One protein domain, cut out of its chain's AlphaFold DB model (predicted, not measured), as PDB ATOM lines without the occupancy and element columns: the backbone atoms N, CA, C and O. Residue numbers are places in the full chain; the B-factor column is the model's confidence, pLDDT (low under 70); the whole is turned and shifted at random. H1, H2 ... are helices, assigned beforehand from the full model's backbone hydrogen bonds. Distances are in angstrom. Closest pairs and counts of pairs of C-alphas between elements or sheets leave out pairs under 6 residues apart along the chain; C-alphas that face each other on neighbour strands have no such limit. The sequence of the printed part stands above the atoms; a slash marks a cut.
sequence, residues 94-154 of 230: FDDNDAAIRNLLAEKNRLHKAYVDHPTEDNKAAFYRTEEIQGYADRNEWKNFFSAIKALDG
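AT A GLANCE: This is residues 94 to 154 of the 230 residues of the protein "Hypothetical protein" of Spirometra erinaceieuropaei (UniProt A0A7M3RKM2). A long helix, H1, sticks out with residues 94 to 114 from a helical hairpin of H2 and H3, and H1 and H2 form a wide V with the link at its corner. The 61 printed residues, all helix by class, hold H1, H2 and H3 in that order, with no named strand. The whole is extended, with a radius of gyration of the C-alphas of 17.7 A and spans of 52 by 26 by 22 A.

HOW THE PARTS SIT: H1, residues 94 to 117, is apart from H2, residues 121 to 138, and from H3, residues 142 to 152. H2 touches H3 with residues 133 to 137 alone; the closest C-alphas, of Tyr 136 and Phe 145, are 5.2 A apart. This hairpin runs opposite ways at a shallow tilt of 19 degrees. Every O i to N i+4 pair is within hydrogen-bond range in H2 and H3, and 18 of 20 in H1.

IN THESE COORDINATES: H1 begins at C-alpha 94 (9.184, 4.507, 5.446) and measures 33.2 A. H2 measures 25.6 A. H3, 15.5 A, ends at C-alpha 152 (-5.201, -30.801, 0.420).

THE WHOLE: The C-alphas farthest apart, of Asp 96 and Glu 141, are 51.9 A apart. The printed part has no cut, and both links are tight. pLDDT is under 70 at residues 94 to 97, 119 to 124 and 154.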
ATOM      1  N   PHE A  94      10.552   4.911   5.742       56.38
ATOM      2  CA  PHE A  94       9.184   4.507   5.446       56.38
ATOM      3  C   PHE A  94       8.550   5.247   4.267       56.38
ATOM      4  O   PHE A  94       7.663   4.676   3.643       56.38
ATOM      5  N   ASP A  95       8.984   6.461   3.924       63.88
ATOM      6  CA  ASP A  95       8.274   7.282   2.930       63.88
ATOM      7  C   ASP A  95       8.522   6.835   1.489       63.88
ATOM      8  O   ASP A  95       7.571   6.562   0.751       63.88
ATOM      9  N   ASP A  96       9.791   6.694   1.102       64.31
ATOM     10  CA  ASP A  96      10.162   6.247  -0.245       64.31
ATOM     11  C   ASP A  96       9.711   4.795  -0.481       64.31
ATOM     12  O   ASP A  96       9.216   4.433  -1.553       64.31
ATOM     13  N   ASN A  97       9.780   3.970   0.570       65.50
ATOM     14  CA  ASN A  97       9.298   2.595   0.537       65.50
ATOM     15  C   ASN A  97       7.762   2.491   0.557       65.50
ATOM     16  O   ASN A  97       7.234   1.544  -0.018       65.50
ATOM     17  N   ASP A  98       7.005   3.434   1.136       75.12
ATOM     18  CA  ASP A  98       5.530   3.383   1.140       75.12
ATOM     19  C   ASP A  98       4.952   3.515  -0.277       75.12
ATOM     20  O   ASP A  98       3.939   2.883  -0.577       75.12
ATOM     21  N   ALA A  99       5.594   4.263  -1.180       78.50
ATOM     22  CA  ALA A  99       5.182   4.318  -2.584       78.50
ATOM     23  C   ALA A  99       5.445   2.985  -3.312       78.50
ATOM     24  O   ALA A  99       4.543   2.441  -3.957       78.50
ATOM     25  N   ALA A 100       6.645   2.419  -3.156       79.62
ATOM     26  CA  ALA A 100       7.007   1.128  -3.745       79.62
ATOM     27  C   ALA A 100       6.119  -0.014  -3.216       79.62
ATOM     28  O   ALA A 100       5.581  -0.804  -3.993       79.62
ATOM     29  N   ILE A 101       5.874  -0.050  -1.902       78.44
ATOM     30  CA  ILE A 101       4.990  -1.023  -1.248       78.44
ATOM     31  C   ILE A 101       3.547  -0.859  -1.732       78.44
ATOM     32  O   ILE A 101       2.879  -1.856  -2.013       78.44
ATOM     33  N   ARG A 102       3.045   0.377  -1.877       81.31
ATOM     34  CA  ARG A 102       1.700   0.626  -2.424       81.31
ATOM     35  C   ARG A 102       1.555   0.102  -3.852       81.31
ATOM     36  O   ARG A 102       0.536  -0.523  -4.147       81.31
ATOM     37  N   ASN A 103       2.563   0.292  -4.700       88.81
ATOM     38  CA  ASN A 103       2.562  -0.223  -6.070       88.81
ATOM     39  C   ASN A 103       2.577  -1.759  -6.102       88.81
ATOM     40  O   ASN A 103       1.752  -2.364  -6.785       88.81
ATOM     41  N   LEU A 104       3.436  -2.398  -5.300       88.56
ATOM     42  CA  LEU A 104       3.484  -3.861  -5.184       88.56
ATOM     43  C   LEU A 104       2.158  -4.445  -4.681       88.56
ATOM     44  O   LEU A 104       1.678  -5.453  -5.198       88.56
ATOM     45  N   LEU A 105       1.526  -3.800  -3.698       89.38
ATOM     46  CA  LEU A 105       0.216  -4.210  -3.195       89.38
ATOM     47  C   LEU A 105      -0.885  -4.042  -4.247       89.38
ATOM     48  O   LEU A 105      -1.760  -4.904  -4.348       89.38
ATOM     49  N   ALA A 106      -0.862  -2.955  -5.021       90.44
ATOM     50  CA  ALA A 106      -1.810  -2.734  -6.108       90.44
ATOM     51  C   ALA A 106      -1.690  -3.828  -7.178       90.44
ATOM     52  O   ALA A 106      -2.709  -4.408  -7.562       90.44
ATOM     53  N   GLU A 107      -0.466  -4.173  -7.574       92.25
ATOM     54  CA  GLU A 107      -0.217  -5.212  -8.574       92.25
ATOM     55  C   GLU A 107      -0.590  -6.606  -8.061       92.25
ATOM     56  O   GLU A 107      -1.340  -7.328  -8.719       92.25
ATOM     57  N   LYS A 108      -0.206  -6.955  -6.824       93.38
ATOM     58  CA  LYS A 108      -0.629  -8.210  -6.179       93.38
ATOM     59  C   LYS A 108      -2.152  -8.351  -6.182       93.38
ATOM     60  O   LYS A 108      -2.689  -9.417  -6.471       93.38
ATOM     61  N   ASN A 109      -2.859  -7.273  -5.847       89.94
ATOM     62  CA  ASN A 109      -4.316  -7.277  -5.791       89.94
ATOM     63  C   ASN A 109      -4.953  -7.350  -7.186       89.94
ATOM     64  O   ASN A 109      -5.996  -7.988  -7.328       89.94
ATOM     65  N   ARG A 110      -4.342  -6.732  -8.205       93.12
ATOM     66  CA  ARG A 110      -4.764  -6.842  -9.608       93.12
ATOM     67  C   ARG A 110      -4.635  -8.284 -10.099       93.12
ATOM     68  O   ARG A 110      -5.619  -8.833 -10.590       93.12
ATOM     69  N   LEU A 111      -3.471  -8.904  -9.904       87.50
ATOM     70  CA  LEU A 111      -3.214 -10.294 -10.292       87.50
ATOM     71  C   LEU A 111      -4.118 -11.269  -9.538       87.50
ATOM     72  O   LEU A 111      -4.730 -12.141 -10.144       87.50
ATOM     73  N   HIS A 112      -4.284 -11.081  -8.228       83.00
ATOM     74  CA  HIS A 112      -5.195 -11.903  -7.436       83.00
ATOM     75  C   HIS A 112      -6.653 -11.760  -7.897       83.00
ATOM     76  O   HIS A 112      -7.392 -12.739  -7.913       83.00
ATOM     77  N   LYS A 113      -7.082 -10.556  -8.299       84.00
ATOM     78  CA  LYS A 113      -8.417 -10.357  -8.872       84.00
ATOM     79  C   LYS A 113      -8.565 -11.111 -10.199       84.00
ATOM     80  O   LYS A 113      -9.545 -11.823 -10.354       84.00
ATOM     81  N   ALA A 114      -7.575 -11.028 -11.088       82.19
ATOM     82  CA  ALA A 114      -7.572 -11.778 -12.344       82.19
ATOM     83  C   ALA A 114      -7.594 -13.305 -12.121       82.19
ATOM     84  O   ALA A 114      -8.332 -14.004 -12.801       82.19
ATOM     85  N   TYR A 115      -6.853 -13.811 -11.131       77.62
ATOM     86  CA  TYR A 115      -6.873 -15.222 -10.725       77.62
ATOM     87  C   TYR A 115      -8.256 -15.679 -10.234       77.62
ATOM     88  O   TYR A 115      -8.701 -16.775 -10.561       77.62
ATOM     89  N   VAL A 116      -8.938 -14.841  -9.447       76.25
ATOM     90  CA  VAL A 116     -10.289 -15.138  -8.942       76.25
ATOM     91  C   VAL A 116     -11.333 -15.066 -10.059       76.25
ATOM     92  O   VAL A 116     -12.245 -15.887 -10.079       76.25
ATOM     93  N   ASP A 117     -11.201 -14.108 -10.979       78.44
ATOM     94  CA  ASP A 117     -12.142 -13.903 -12.086       78.44
ATOM     95  C   ASP A 117     -11.941 -14.938 -13.224       78.44
ATOM     96  O   ASP A 117     -12.878 -15.224 -13.972       78.44
ATOM     97  N   HIS A 118     -10.749 -15.541 -13.338       71.00
ATOM     98  CA  HIS A 118     -10.407 -16.568 -14.332       71.00
ATOM     99  C   HIS A 118      -9.782 -17.814 -13.682       71.00
ATOM    100  O   HIS A 118      -8.574 -18.043 -13.799       71.00
ATOM    101  N   PRO A 119     -10.581 -18.645 -12.993       63.69
ATOM    102  CA  PRO A 119     -10.073 -19.875 -12.410       63.69
ATOM    103  C   PRO A 119      -9.637 -20.850 -13.516       63.69
ATOM    104  O   PRO A 119     -10.440 -21.249 -14.362       63.69
ATOM    105  N   THR A 120      -8.361 -21.243 -13.501       69.81
ATOM    106  CA  THR A 120      -7.838 -22.389 -14.262       69.81
ATOM    107  C   THR A 120      -8.524 -23.685 -13.817       69.81
ATOM    108  O   THR A 120      -9.125 -23.728 -12.743       69.81
ATOM    109  N   GLU A 121      -8.446 -24.755 -14.613       68.81
ATOM    110  CA  GLU A 121      -9.051 -26.055 -14.259       68.81
ATOM    111  C   GLU A 121      -8.601 -26.553 -12.871       68.81
ATOM    112  O   GLU A 121      -9.424 -27.027 -12.093       68.81
ATOM    113  N   ASP A 122      -7.343 -26.306 -12.491       65.62
ATOM    114  CA  ASP A 122      -6.830 -26.599 -11.146       65.62
ATOM    115  C   ASP A 122      -7.508 -25.764 -10.047       65.62
ATOM    116  O   ASP A 122      -7.842 -26.288  -8.982       65.62
ATOM    117  N   ASN A 123      -7.773 -24.479 -10.304       67.19
ATOM    118  CA  ASN A 123      -8.475 -23.598  -9.366       67.19
ATOM    119  C   ASN A 123      -9.951 -23.981  -9.236       67.19
ATOM    120  O   ASN A 123     -10.504 -23.907  -8.141       67.19
ATOM    121  N   LYS A 124     -10.587 -24.404 -10.336       68.88
ATOM    122  CA  LYS A 124     -11.950 -24.950 -10.316       68.88
ATOM    123  C   LYS A 124     -11.990 -26.239  -9.503       68.88
ATOM    124  O   LYS A 124     -12.822 -26.370  -8.613       68.88
ATOM    125  N   ALA A 125     -11.047 -27.155  -9.730       71.94
ATOM    126  CA  ALA A 125     -10.936 -28.392  -8.964       71.94
ATOM    127  C   ALA A 125     -10.658 -28.135  -7.472       71.94
ATOM    128  O   ALA A 125     -11.160 -28.863  -6.621       71.94
ATOM    129  N   ALA A 126      -9.873 -27.108  -7.133       70.75
ATOM    130  CA  ALA A 126      -9.654 -26.682  -5.750       70.75
ATOM    131  C   ALA A 126     -10.912 -26.045  -5.128       70.75
ATOM    132  O   ALA A 126     -11.208 -26.295  -3.960       70.75
ATOM    133  N   PHE A 127     -11.681 -25.275  -5.905       72.25
ATOM    134  CA  PHE A 127     -12.954 -24.693  -5.473       72.25
ATOM    135  C   PHE A 127     -13.982 -25.779  -5.129       72.25
ATOM    136  O   PHE A 127     -14.483 -25.798  -4.006       72.25
ATOM    137  N   TYR A 128     -14.214 -26.738  -6.031       77.12
ATOM    138  CA  TYR A 128     -15.139 -27.852  -5.782       77.12
ATOM    139  C   TYR A 128     -14.696 -28.728  -4.602       77.12
ATOM    140  O   TYR A 128     -15.521 -29.112  -3.778       77.12
ATOM    141  N   ARG A 129     -13.385 -28.972  -4.449       77.56
ATOM    142  CA  ARG A 129     -12.836 -29.670  -3.272       77.56
ATOM    143  C   ARG A 129     -13.054 -28.901  -1.964       77.56
ATOM    144  O   ARG A 129     -13.234 -29.514  -0.918       77.56
ATOM    145  N   THR A 130     -13.061 -27.570  -2.005       83.31
ATOM    146  CA  THR A 130     -13.329 -26.737  -0.820       83.31
ATOM    147  C   THR A 130     -14.816 -26.758  -0.448       83.31
ATOM    148  O   THR A 130     -15.137 -26.859   0.735       83.31
ATOM    149  N   GLU A 131     -15.723 -26.728  -1.433       85.19
ATOM    150  CA  GLU A 131     -17.166 -26.924  -1.198       85.19
ATOM    151  C   GLU A 131     -17.473 -28.305  -0.610       85.19
ATOM    152  O   GLU A 131     -18.280 -28.419   0.310       85.19
ATOM    153  N   GLU A 132     -16.807 -29.355  -1.089       87.94
ATOM    154  CA  GLU A 132     -16.974 -30.714  -0.565       87.94
ATOM    155  C   GLU A 132     -16.563 -30.815   0.914       87.94
ATOM    156  O   GLU A 132     -17.293 -31.378   1.734       87.94
ATOM    157  N   ILE A 133     -15.435 -30.197   1.279       89.44
ATOM    158  CA  ILE A 133     -14.959 -30.119   2.667       89.44
ATOM    159  C   ILE A 133     -15.932 -29.342   3.548       89.44
ATOM    160  O   ILE A 133     -16.238 -29.789   4.656       89.44
ATOM    161  N   GLN A 134     -16.448 -28.215   3.057       89.38
ATOM    162  CA  GLN A 134     -17.475 -27.462   3.768       89.38
ATOM    163  C   GLN A 134     -18.734 -28.314   3.972       89.38
ATOM    164  O   GLN A 134     -19.260 -28.374   5.079       89.38
ATOM    165  N   GLY A 135     -19.147 -29.076   2.955       91.94
ATOM    166  CA  GLY A 135     -20.262 -30.013   3.052       91.94
ATOM    167  C   GLY A 135     -20.060 -31.096   4.117       91.94
ATOM    168  O   GLY A 135     -21.022 -31.468   4.789       91.94
ATOM    169  N   TYR A 136     -18.833 -31.590   4.323       93.50
ATOM    170  CA  TYR A 136     -18.541 -32.500   5.438       93.50
ATOM    171  C   TYR A 136     -18.693 -31.819   6.803       93.50
ATOM    172  O   TYR A 136     -19.220 -32.442   7.726       93.50
ATOM    173  N   ALA A 137     -18.266 -30.561   6.940       89.69
ATOM    174  CA  ALA A 137     -18.439 -29.802   8.179       89.69
ATOM    175  C   ALA A 137     -19.925 -29.540   8.476       89.69
ATOM    176  O   ALA A 137     -20.384 -29.799   9.588       89.69
ATOM    177  N   ASP A 138     -20.691 -29.123   7.466       94.50
ATOM    178  CA  ASP A 138     -22.118 -28.809   7.590       94.50
ATOM    179  C   ASP A 138     -22.956 -30.049   7.949       94.50
ATOM    180  O   ASP A 138     -23.939 -29.951   8.684       94.50
ATOM    181  N   ARG A 139     -22.547 -31.238   7.481       95.31
ATOM    182  CA  ARG A 139     -23.169 -32.531   7.829       95.31
ATOM    183  C   ARG A 139     -22.590 -33.179   9.093       95.31
ATOM    184  O   ARG A 139     -22.971 -34.300   9.427       95.31
ATOM    185  N   ASN A 140     -21.693 -32.494   9.808       91.50
ATOM    186  CA  ASN A 140     -21.019 -32.985  11.015       91.50
ATOM    187  C   ASN A 140     -20.205 -34.289  10.792       91.50
ATOM    188  O   ASN A 140     -19.968 -35.071  11.715       91.50
ATOM    189  N   GLU A 141     -19.743 -34.527   9.561       94.31
ATOM    190  CA  GLU A 141     -18.934 -35.680   9.148       94.31
ATOM    191  C   GLU A 141     -17.434 -35.432   9.394       94.31
ATOM    192  O   GLU A 141     -16.606 -35.437   8.477       94.31
ATOM    193  N   TRP A 142     -17.051 -35.236  10.660       89.75
ATOM    194  CA  TRP A 142     -15.686 -34.845  11.040       89.75
ATOM    195  C   TRP A 142     -14.586 -35.762  10.492       89.75
ATOM    196  O   TRP A 142     -13.517 -35.294  10.106       89.75
ATOM    197  N   LYS A 143     -14.838 -37.071  10.397       91.19
ATOM    198  CA  LYS A 143     -13.862 -38.030   9.859       91.19
ATOM    199  C   LYS A 143     -13.514 -37.749   8.391       91.19
ATOM    200  O   LYS A 143     -12.340 -37.814   8.021       91.19
ATOM    201  N   ASN A 144     -14.516 -37.423   7.578       91.25
ATOM    202  CA  ASN A 144     -14.335 -37.117   6.161       91.25
ATOM    203  C   ASN A 144     -13.728 -35.721   5.988       91.25
ATOM    204  O   ASN A 144     -12.779 -35.566   5.222       91.25
ATOM    205  N   PHE A 145     -14.166 -34.754   6.801       90.31
ATOM    206  CA  PHE A 145     -13.583 -33.413   6.875       90.31
ATOM    207  C   PHE A 145     -12.063 -33.447   7.116       90.31
ATOM    208  O   PHE A 145     -11.290 -32.940   6.304       90.31
ATOM    209  N   PHE A 146     -11.606 -34.114   8.185       85.75
ATOM    210  CA  PHE A 146     -10.174 -34.201   8.498       85.75
ATOM    211  C   PHE A 146      -9.380 -34.982   7.443       85.75
ATOM    212  O   PHE A 146      -8.219 -34.660   7.184       85.75
ATOM    213  N   SER A 147      -9.990 -35.996   6.821       87.00
ATOM    214  CA  SER A 147      -9.344 -36.775   5.757       87.00
ATOM    215  C   SER A 147      -9.125 -35.938   4.494       87.00
ATOM    216  O   SER A 147      -8.047 -35.994   3.904       87.00
ATOM    217  N   ALA A 148     -10.110 -35.125   4.112       86.94
ATOM    218  CA  ALA A 148     -10.047 -34.263   2.937       86.94
ATOM    219  C   ALA A 148      -9.104 -33.059   3.131       86.94
ATOM    220  O   ALA A 148      -8.308 -32.763   2.241       86.94
ATOM    221  N   ILE A 149      -9.092 -32.437   4.319       84.69
ATOM    222  CA  ILE A 149      -8.104 -31.400   4.684       84.69
ATOM    223  C   ILE A 149      -6.674 -31.951   4.577       84.69
ATOM    224  O   ILE A 149      -5.814 -31.358   3.930       84.69
ATOM    225  N   LYS A 150      -6.432 -33.150   5.120       82.81
ATOM    226  CA  LYS A 150      -5.122 -33.811   5.053       82.81
ATOM    227  C   LYS A 150      -4.679 -34.136   3.619       82.81
ATOM    228  O   LYS A 150      -3.482 -34.197   3.357       82.81
ATOM    229  N   ALA A 151      -5.618 -34.361   2.700       81.94
ATOM    230  CA  ALA A 151      -5.323 -34.579   1.286       81.94
ATOM    231  C   ALA A 151      -4.983 -33.274   0.536       81.94
ATOM    232  O   ALA A 151      -4.215 -33.320  -0.423       81.94
ATOM    233  N   LEU A 152      -5.522 -32.125   0.972       77.69
ATOM    234  CA  LEU A 152      -5.201 -30.801   0.420       77.69
ATOM    235  C   LEU A 152      -3.849 -30.270   0.899       77.69
ATOM    236  O   LEU A 152      -3.071 -29.781   0.083       77.69
ATOM    237  N   ASP A 153      -3.565 -30.383   2.198       72.06
ATOM    238  CA  ASP A 153      -2.335 -29.849   2.803       72.06
ATOM    239  C   ASP A 153      -1.086 -30.689   2.471       72.06
ATOM    240  O   ASP A 153       0.047 -30.272   2.720       72.06
ATOM    241  N   GLY A 154      -1.276 -31.869   1.870       68.38
ATOM    242  CA  GLY A 154      -0.197 -32.791   1.532       68.38
ATOM    243  C   GLY A 154       0.429 -33.462   2.766       68.38
ATOM    244  O   GLY A 154      -0.084 -33.368   3.885       68.38
TER     245      GLY A 154